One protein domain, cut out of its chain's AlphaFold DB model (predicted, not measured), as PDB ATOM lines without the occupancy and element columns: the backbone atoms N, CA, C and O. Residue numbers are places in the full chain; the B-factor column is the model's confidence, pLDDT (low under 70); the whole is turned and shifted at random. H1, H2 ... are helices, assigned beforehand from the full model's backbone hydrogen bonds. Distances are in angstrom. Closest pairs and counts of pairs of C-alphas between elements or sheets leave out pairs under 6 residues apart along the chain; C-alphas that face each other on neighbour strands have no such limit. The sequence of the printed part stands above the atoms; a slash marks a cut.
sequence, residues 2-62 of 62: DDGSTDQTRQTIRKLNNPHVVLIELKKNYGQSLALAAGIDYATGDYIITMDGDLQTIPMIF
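This is residues 2 to 62 of the 62 residues of the protein "Glycos_transf_2" of uncultured Robiginitalea sp (UniProt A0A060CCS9). There is little regular structure: two short helices, H1 then H2, stand apart and point broadly the same way, with part of their long link passing between them. After H2 a tail with no named element, residues 43 to 62, folds back and then runs outward to Phe 62; residues 15 to 20 and 53 to 58 stick out. The printed part has 61 residues, 18 of them in the two named helices, with no named strand, and the class is all helix. It is only just loose, close to compact, with a radius of gyration of the C-alphas of 12.8 A, and spans 37 by 25 by 24 A.

H1 is residues 9 to 15, 10.0 A long, from C-alpha 9 at (150.162, 213.574, 117.762). H2 is residues 32 to 42, 15.5 A long, ending at C-alpha 42 at (143.840, 197.944, 128.682).

H1 and H2 are apart. Every O i to N i+4 pair is within hydrogen-bond range in H1 and H2.

The two C-alphas farthest apart, those of Lys 27 and Phe 62, are 37.9 A apart. The link from H1 to H2, 16 residues, is long. The printed part has no cut. Mean pLDDT of the printed part is 86.2; residues 55 to 62 are under 70.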
ATOM      1  N   ASP A   2     145.735 205.981 119.905       90.19
ATOM      2  CA  ASP A   2     146.160 206.477 118.597       90.19
ATOM      3  C   ASP A   2     145.958 205.364 117.570       90.19
ATOM      4  O   ASP A   2     146.543 204.289 117.686       90.19
ATOM      5  N   ASP A   3     145.094 205.614 116.594       89.06
ATOM      6  CA  ASP A   3     144.672 204.623 115.608       89.06
ATOM      7  C   ASP A   3     145.553 204.615 114.351       89.06
ATOM      8  O   ASP A   3     145.424 203.721 113.535       89.06
ATOM      9  N   GLY A   4     146.501 205.533 114.180       88.12
ATOM     10  CA  GLY A   4     147.208 205.645 112.902       88.12
ATOM     11  C   GLY A   4     147.564 207.066 112.511       88.12
ATOM     12  O   GLY A   4     147.649 207.344 111.315       88.12
ATOM     13  N   SER A   5     147.749 207.963 113.482       89.56
ATOM     14  CA  SER A   5     148.046 209.364 113.185       89.56
ATOM     15  C   SER A   5     149.337 209.481 112.377       89.56
ATOM     16  O   SER A   5     150.352 208.859 112.703       89.56
ATOM     17  N   THR A   6     149.295 210.287 111.319       91.56
ATOM     18  CA  THR A   6     150.431 210.562 110.422       91.56
ATOM     19  C   THR A   6     151.106 211.902 110.717       91.56
ATOM     20  O   THR A   6     152.065 212.277 110.043       91.56
ATOM     21  N   ASP A   7     150.617 212.619 111.726       92.25
ATOM     22  CA  ASP A   7     151.129 213.902 112.184       92.25
ATOM     23  C   ASP A   7     151.972 213.757 113.470       92.25
ATOM     24  O   ASP A   7     152.489 212.688 113.804       92.25
ATOM     25  N   GLN A   8     152.151 214.855 114.207       94.44
ATOM     26  CA  GLN A   8     152.977 214.884 115.416       94.44
ATOM     27  C   GLN A   8     152.247 214.412 116.686       94.44
ATOM     28  O   GLN A   8     152.843 214.457 117.764       94.44
ATOM     29  N   THR A   9     151.002 213.927 116.600       93.44
ATOM     30  CA  THR A   9     150.162 213.574 117.762       93.44
ATOM     31  C   THR A   9     150.876 212.647 118.747       93.44
ATOM     32  O   THR A   9     151.010 212.968 119.930       93.44
ATOM     33  N   ARG A  10     151.452 211.539 118.263       93.56
ATOM     34  CA  ARG A  10     152.194 210.571 119.097       93.56
ATOM     35  C   ARG A  10     153.384 211.205 119.807       93.56
ATOM     36  O   ARG A  10     153.643 210.932 120.979       93.56
ATOM     37  N   GLN A  11     154.118 212.064 119.101       94.44
ATOM     38  CA  GLN A  11     155.282 212.742 119.658       94.44
ATOM     39  C   GLN A  11     154.870 213.738 120.749       94.44
ATOM     40  O   GLN A  11     155.521 213.803 121.791       94.44
ATOM     41  N   THR A  12     153.786 214.483 120.530       94.75
ATOM     42  CA  THR A  12     153.226 215.422 121.509       94.75
ATOM     43  C   THR A  12     152.780 214.700 122.775       94.75
ATOM     44  O   THR A  12     153.149 215.118 123.871       94.75
ATOM     45  N   ILE A  13     152.079 213.568 122.643       93.62
ATOM     46  CA  ILE A  13     151.628 212.788 123.803       93.62
ATOM     47  C   ILE A  13     152.823 212.257 124.604       93.62
ATOM     48  O   ILE A  13     152.854 212.380 125.824       93.62
ATOM     49  N   ARG A  14     153.858 211.735 123.933       92.56
ATOM     50  CA  ARG A  14     155.080 211.257 124.607       92.56
ATOM     51  C   ARG A  14     155.820 212.368 125.359       92.56
ATOM     52  O   ARG A  14     156.425 212.100 126.392       92.56
ATOM     53  N   LYS A  15     155.758 213.611 124.870       96.25
ATOM     54  CA  LYS A  15     156.370 214.781 125.522       96.25
ATOM     55  C   LYS A  15     155.620 215.260 126.769       96.25
ATOM     56  O   LYS A  15     156.233 215.962 127.566       96.25
ATOM     57  N   LEU A  16     154.350 214.882 126.970       94.19
ATOM     58  CA  LEU A  16     153.586 215.265 128.169       94.19
ATOM     59  C   LEU A  16     154.243 214.771 129.464       94.19
ATOM     60  O   LEU A  16     154.045 215.397 130.500       94.19
ATOM     61  N   ASN A  17     154.996 213.662 129.406       90.12
ATOM     62  CA  ASN A  17     155.666 213.043 130.554       90.12
ATOM     63  C   ASN A  17     154.759 212.950 131.800       90.12
ATOM     64  O   ASN A  17     155.172 213.246 132.920       90.12
ATOM     65  N   ASN A  18     153.491 212.595 131.587       94.12
ATOM     66  CA  ASN A  18     152.481 212.525 132.633       94.12
ATOM     67  C   ASN A  18     152.198 211.049 132.960       94.12
ATOM     68  O   ASN A  18     151.748 210.328 132.068       94.12
ATOM     69  N   PRO A  19     152.412 210.591 134.208       92.75
ATOM     70  CA  PRO A  19     152.206 209.192 134.588       92.75
ATOM     71  C   PRO A  19     150.742 208.737 134.505       92.75
ATOM     72  O   PRO A  19     150.478 207.540 134.466       92.75
ATOM     73  N   HIS A  20     149.788 209.670 134.458       92.62
ATOM     74  CA  HIS A  20     148.364 209.372 134.288       92.62
ATOM     75  C   HIS A  20     147.944 209.232 132.819       92.62
ATOM     76  O   HIS A  20     146.791 208.909 132.543       92.62
ATOM     77  N   VAL A  21     148.849 209.486 131.868       93.62
ATOM     78  CA  VAL A  21     148.570 209.383 130.434       93.62
ATOM     79  C   VAL A  21     149.252 208.143 129.880       93.62
ATOM     80  O   VAL A  21     150.478 208.054 129.849       93.62
ATOM     81  N   VAL A  22     148.451 207.209 129.371       93.44
ATOM     82  CA  VAL A  22     148.956 206.043 128.648       93.44
ATOM     83  C   VAL A  22     148.634 206.174 127.167       93.44
ATOM     84  O   VAL A  22     147.475 206.277 126.763       93.44
ATOM     85  N   LEU A  23     149.681 206.157 126.344       93.19
ATOM     86  CA  LEU A  23     149.556 206.119 124.895       93.19
ATOM     87  C   LEU A  23     149.534 204.666 124.411       93.19
ATOM     88  O   LEU A  23     150.543 203.969 124.492       93.19
ATOM     89  N   ILE A  24     148.400 204.245 123.855       92.25
ATOM     90  CA  ILE A  24     148.274 202.983 123.119       92.25
ATOM     91  C   ILE A  24     148.252 203.304 121.627       92.25
ATOM     92  O   ILE A  24     147.333 203.980 121.157       92.25
ATOM     93  N   GLU A  25     149.268 202.832 120.907       92.62
ATOM     94  CA  GLU A  25     149.427 203.007 119.460       92.62
ATOM     95  C   GLU A  25     149.015 201.738 118.716       92.62
ATOM     96  O   GLU A  25     149.623 200.676 118.879       92.62
ATOM     97  N   LEU A  26     148.001 201.853 117.861       89.25
ATOM     98  CA  LEU A  26     147.627 200.789 116.940       89.25
ATOM     99  C   LEU A  26     148.532 200.813 115.703       89.25
ATOM    100  O   LEU A  26     149.012 201.854 115.253       89.25
ATOM    101  N   LYS A  27     148.759 199.630 115.123       87.00
ATOM    102  CA  LYS A  27     149.680 199.460 113.985       87.00
ATOM    103  C   LYS A  27     149.248 200.203 112.713       87.00
ATOM    104  O   LYS A  27     150.096 200.489 111.875       87.00
ATOM    105  N   LYS A  28     147.951 200.446 112.538       85.12
ATOM    106  CA  LYS A  28     147.322 201.134 111.401       85.12
ATOM    107  C   LYS A  28     145.889 201.505 111.780       85.12
ATOM    108  O   LYS A  28     145.405 200.988 112.781       85.12
ATOM    109  N   ASN A  29     145.213 202.296 110.949       87.00
ATOM    110  CA  ASN A  29     143.810 202.636 111.171       87.00
ATOM    111  C   ASN A  29     142.938 201.372 111.136       87.00
ATOM    112  O   ASN A  29     142.919 200.644 110.137       87.00
ATOM    113  N   TYR A  30     142.278 201.096 112.260       87.25
ATOM    114  CA  TYR A  30     141.339 199.983 112.428       87.25
ATOM    115  C   TYR A  30     139.906 200.488 112.636       87.25
ATOM    116  O   TYR A  30     138.975 199.685 112.696       87.25
ATOM    117  N   GLY A  31     139.718 201.806 112.724       87.94
ATOM    118  CA  GLY A  31     138.438 202.424 113.011       87.94
ATOM    119  C   GLY A  31     138.153 202.529 114.509       87.94
ATOM    120  O   GLY A  31     138.720 201.827 115.353       87.94
ATOM    121  N   GLN A  32     137.221 203.423 114.830       86.75
ATOM    122  CA  GLN A  32     136.933 203.866 116.193       86.75
ATOM    123  C   GLN A  32     136.530 202.723 117.132       86.75
ATOM    124  O   GLN A  32     137.034 202.653 118.249       86.75
ATOM    125  N   SER A  33     135.675 201.797 116.690       90.00
ATOM    126  CA  SER A  33     135.189 200.703 117.544       90.00
ATOM    127  C   SER A  33     136.309 199.770 118.003       90.00
ATOM    128  O   SER A  33     136.327 199.351 119.157       90.00
ATOM    129  N   LEU A  34     137.267 199.460 117.121       90.12
ATOM    130  CA  LEU A  34     138.410 198.609 117.463       90.12
ATOM    131  C   LEU A  34     139.407 199.346 118.359       90.12
ATOM    132  O   LEU A  34     139.940 198.751 119.295       90.12
ATOM    133  N   ALA A  35     139.616 200.641 118.121       89.19
ATOM    134  CA  ALA A  35     140.422 201.466 119.011       89.19
ATOM    135  C   ALA A  35     139.813 201.568 120.414       89.19
ATOM    136  O   ALA A  35     140.533 201.466 121.404       89.19
ATOM    137  N   LEU A  36     138.490 201.705 120.502       90.38
ATOM    138  CA  LEU A  36     137.768 201.733 121.766       90.38
ATOM    139  C   LEU A  36     137.878 200.404 122.516       90.38
ATOM    140  O   LEU A  36     138.192 200.409 123.703       90.38
ATOM    141  N   ALA A  37     137.680 199.280 121.821       91.38
ATOM    142  CA  ALA A  37     137.806 197.946 122.404       91.38
ATOM    143  C   ALA A  37     139.209 197.710 122.985       91.38
ATOM    144  O   ALA A  37     139.333 197.338 124.147       91.38
ATOM    145  N   ALA A  38     140.262 198.039 122.230       91.12
ATOM    146  CA  ALA A  38     141.638 197.946 122.720       91.12
ATOM    147  C   ALA A  38     141.884 198.821 123.962       91.12
ATOM    148  O   ALA A  38     142.666 198.462 124.841       91.12
ATOM    149  N   GLY A  39     141.216 199.973 124.040       91.62
ATOM    150  CA  GLY A  39     141.287 200.839 125.208       91.62
ATOM    151  C   GLY A  39     140.580 200.285 126.435       91.62
ATOM    152  O   GLY A  39     141.106 200.417 127.537       91.62
ATOM    153  N   ILE A  40     139.430 199.641 126.241       92.88
ATOM    154  CA  ILE A  40     138.695 198.945 127.300       92.88
ATOM    155  C   ILE A  40     139.525 197.775 127.833       92.88
ATOM    156  O   ILE A  40     139.690 197.668 129.042       92.88
ATOM    157  N   ASP A  41     140.113 196.964 126.949       93.50
ATOM    158  CA  ASP A  41     140.942 195.811 127.329       93.50
ATOM    159  C   ASP A  41     142.175 196.208 128.156       93.50
ATOM    160  O   ASP A  41     142.670 195.427 128.968       93.50
ATOM    161  N   TYR A  42     142.691 197.421 127.946       93.75
ATOM    162  CA  TYR A  42     143.840 197.944 128.682       93.75
ATOM    163  C   TYR A  42     143.458 198.660 129.988       93.75
ATOM    164  O   TYR A  42     144.311 198.865 130.853       93.75
ATOM    165  N   ALA A  43     142.204 199.085 130.145       94.00
ATOM    166  CA  ALA A  43     141.769 199.840 131.313       94.00
ATOM    167  C   ALA A  43     141.752 198.960 132.574       94.00
ATOM    168  O   ALA A  43     141.307 197.818 132.556       94.00
ATOM    169  N   THR A  44     142.213 199.516 133.698       94.62
ATOM    170  CA  THR A  44     142.329 198.787 134.975       94.62
ATOM    171  C   THR A  44     141.411 199.320 136.077       94.62
ATOM    172  O   THR A  44     141.521 198.884 137.218       94.62
ATOM    173  N   GLY A  45     140.577 200.319 135.782       91.50
ATOM    174  CA  GLY A  45     139.663 200.920 136.755       91.50
ATOM    175  C   GLY A  45     138.325 200.185 136.836       91.50
ATOM    176  O   GLY A  45     137.918 199.532 135.879       91.50
ATOM    177  N   ASP A  46     137.609 200.358 137.948       94.12
ATOM    178  CA  ASP A  46     136.268 199.780 138.146       94.12
ATOM    179  C   ASP A  46     135.210 200.379 137.202       94.12
ATOM    180  O   ASP A  46     134.187 199.759 136.910       94.12
ATOM    181  N   TYR A  47     135.463 201.595 136.711       93.19
ATOM    182  CA  TYR A  47     134.600 202.324 135.790       93.19
ATOM    183  C   TYR A  47     135.403 202.821 134.592       93.19
ATOM    184  O   TYR A  47     136.526 203.306 134.738       93.19
ATOM    185  N   ILE A  48     134.791 202.749 133.409       90.25
ATOM    186  CA  ILE A  48     135.371 203.232 132.156       90.25
ATOM    187  C   ILE A  48     134.495 204.358 131.618       90.25
ATOM    188  O   ILE A  48     133.293 204.186 131.420       90.25
ATOM    189  N   ILE A  49     135.118 205.505 131.365       89.50
ATOM    190  CA  ILE A  49     134.500 206.653 130.705       89.50
ATOM    191  C   ILE A  49     135.245 206.878 129.395       89.50
ATOM    192  O   ILE A  49     136.474 206.899 129.360       89.50
ATOM    193  N   THR A  50     134.492 207.044 128.316       88.19
ATOM    194  CA  THR A  50     135.024 207.252 126.969       88.19
ATOM    195  C   THR A  50     134.694 208.667 126.511       88.19
ATOM    196  O   THR A  50     133.581 209.136 126.742       88.19
ATOM    197  N   MET A  51     135.635 209.337 125.852       86.00
ATOM    198  CA  MET A  51     135.488 210.713 125.369       86.00
ATOM    199  C   MET A  51     136.106 210.834 123.977       86.00
ATOM    200  O   MET A  51     137.137 210.207 123.716       86.00
ATOM    201  N   ASP A  52     135.479 211.619 123.101       84.06
ATOM    202  CA  ASP A  52     136.028 211.914 121.779       84.06
ATOM    203  C   ASP A  52     137.153 212.964 121.863       84.06
ATOM    204  O   ASP A  52     137.161 213.836 122.735       84.06
ATOM    205  N   GLY A  53     138.133 212.862 120.967       77.81
ATOM    206  CA  GLY A  53     139.326 213.713 120.952       77.81
ATOM    207  C   GLY A  53     139.074 215.134 120.444       77.81
ATOM    208  O   GLY A  53     139.937 215.997 120.589       77.81
ATOM    209  N   ASP A  54     137.903 215.388 119.865       80.00
ATOM    210  CA  ASP A  54     137.506 216.664 119.263       80.00
ATOM    211  C   ASP A  54     136.752 217.600 120.228       80.00
ATOM    212  O   ASP A  54     136.196 218.619 119.811       80.00
ATOM    213  N   LEU A  55     136.767 217.274 121.529       69.31
ATOM    214  CA  LEU A  55     136.123 218.030 122.613       69.31
ATOM    215  C   LEU A  55     134.605 218.211 122.437       69.31
ATOM    216  O   LEU A  55     133.994 218.984 123.178       69.31
ATOM    217  N   GLN A  56     133.970 217.490 121.504       63.47
ATOM    218  CA  GLN A  56     132.516 217.543 121.319       63.47
ATOM    219  C   GLN A  56     131.784 216.887 122.496       63.47
ATOM    220  O   GLN A  56     130.673 217.284 122.846       63.47
ATOM    221  N   THR A  57     132.421 215.920 123.167       58.53
ATOM    222  CA  THR A  57     131.938 215.356 124.434       58.53
ATOM    223  C   THR A  57     132.412 216.221 125.603       58.53
ATOM    224  O   THR A  57     133.359 215.891 126.311       58.53
ATOM    225  N   ILE A  58     131.758 217.364 125.809       55.97
ATOM    226  CA  ILE A  58     131.978 218.180 127.008       55.97
ATOM    227  C   ILE A  58     131.461 217.371 128.209       55.97
ATOM    228  O   ILE A  58     130.272 217.037 128.226       55.97
ATOM    229  N   PRO A  59     132.295 217.039 129.214       59.16
ATOM    230  CA  PRO A  59     131.809 216.397 130.425       59.16
ATOM    231  C   PRO A  59     130.921 217.403 131.162       59.16
ATOM    232  O   PRO A  59     131.409 218.312 131.832       59.16
ATOM    233  N   MET A  60     129.605 217.285 130.989       51.22
ATOM    234  CA  MET A  60     128.648 218.059 131.766       51.22
ATOM    235  C   MET A  60     128.623 217.457 133.168       51.22
ATOM    236  O   MET A  60     128.041 216.401 133.408       51.22
ATOM    237  N   ILE A  61     129.358 218.104 134.064       47.19
ATOM    238  CA  ILE A  61     129.364 217.813 135.492       47.19
ATOM    239  C   ILE A  61     127.994 218.265 136.023       47.19
ATOM    240  O   ILE A  61     127.647 219.437 135.866       47.19
ATOM    241  N   PHE A  62     127.210 217.339 136.578       41.41
ATOM    242  CA  PHE A  62     126.104 217.669 137.482       41.41
ATOM    243  C   PHE A  62     126.654 217.973 138.875       41.41
ATOM    244  O   PHE A  62     127.603 217.264 139.289       41.41
TER     245      PHE A  62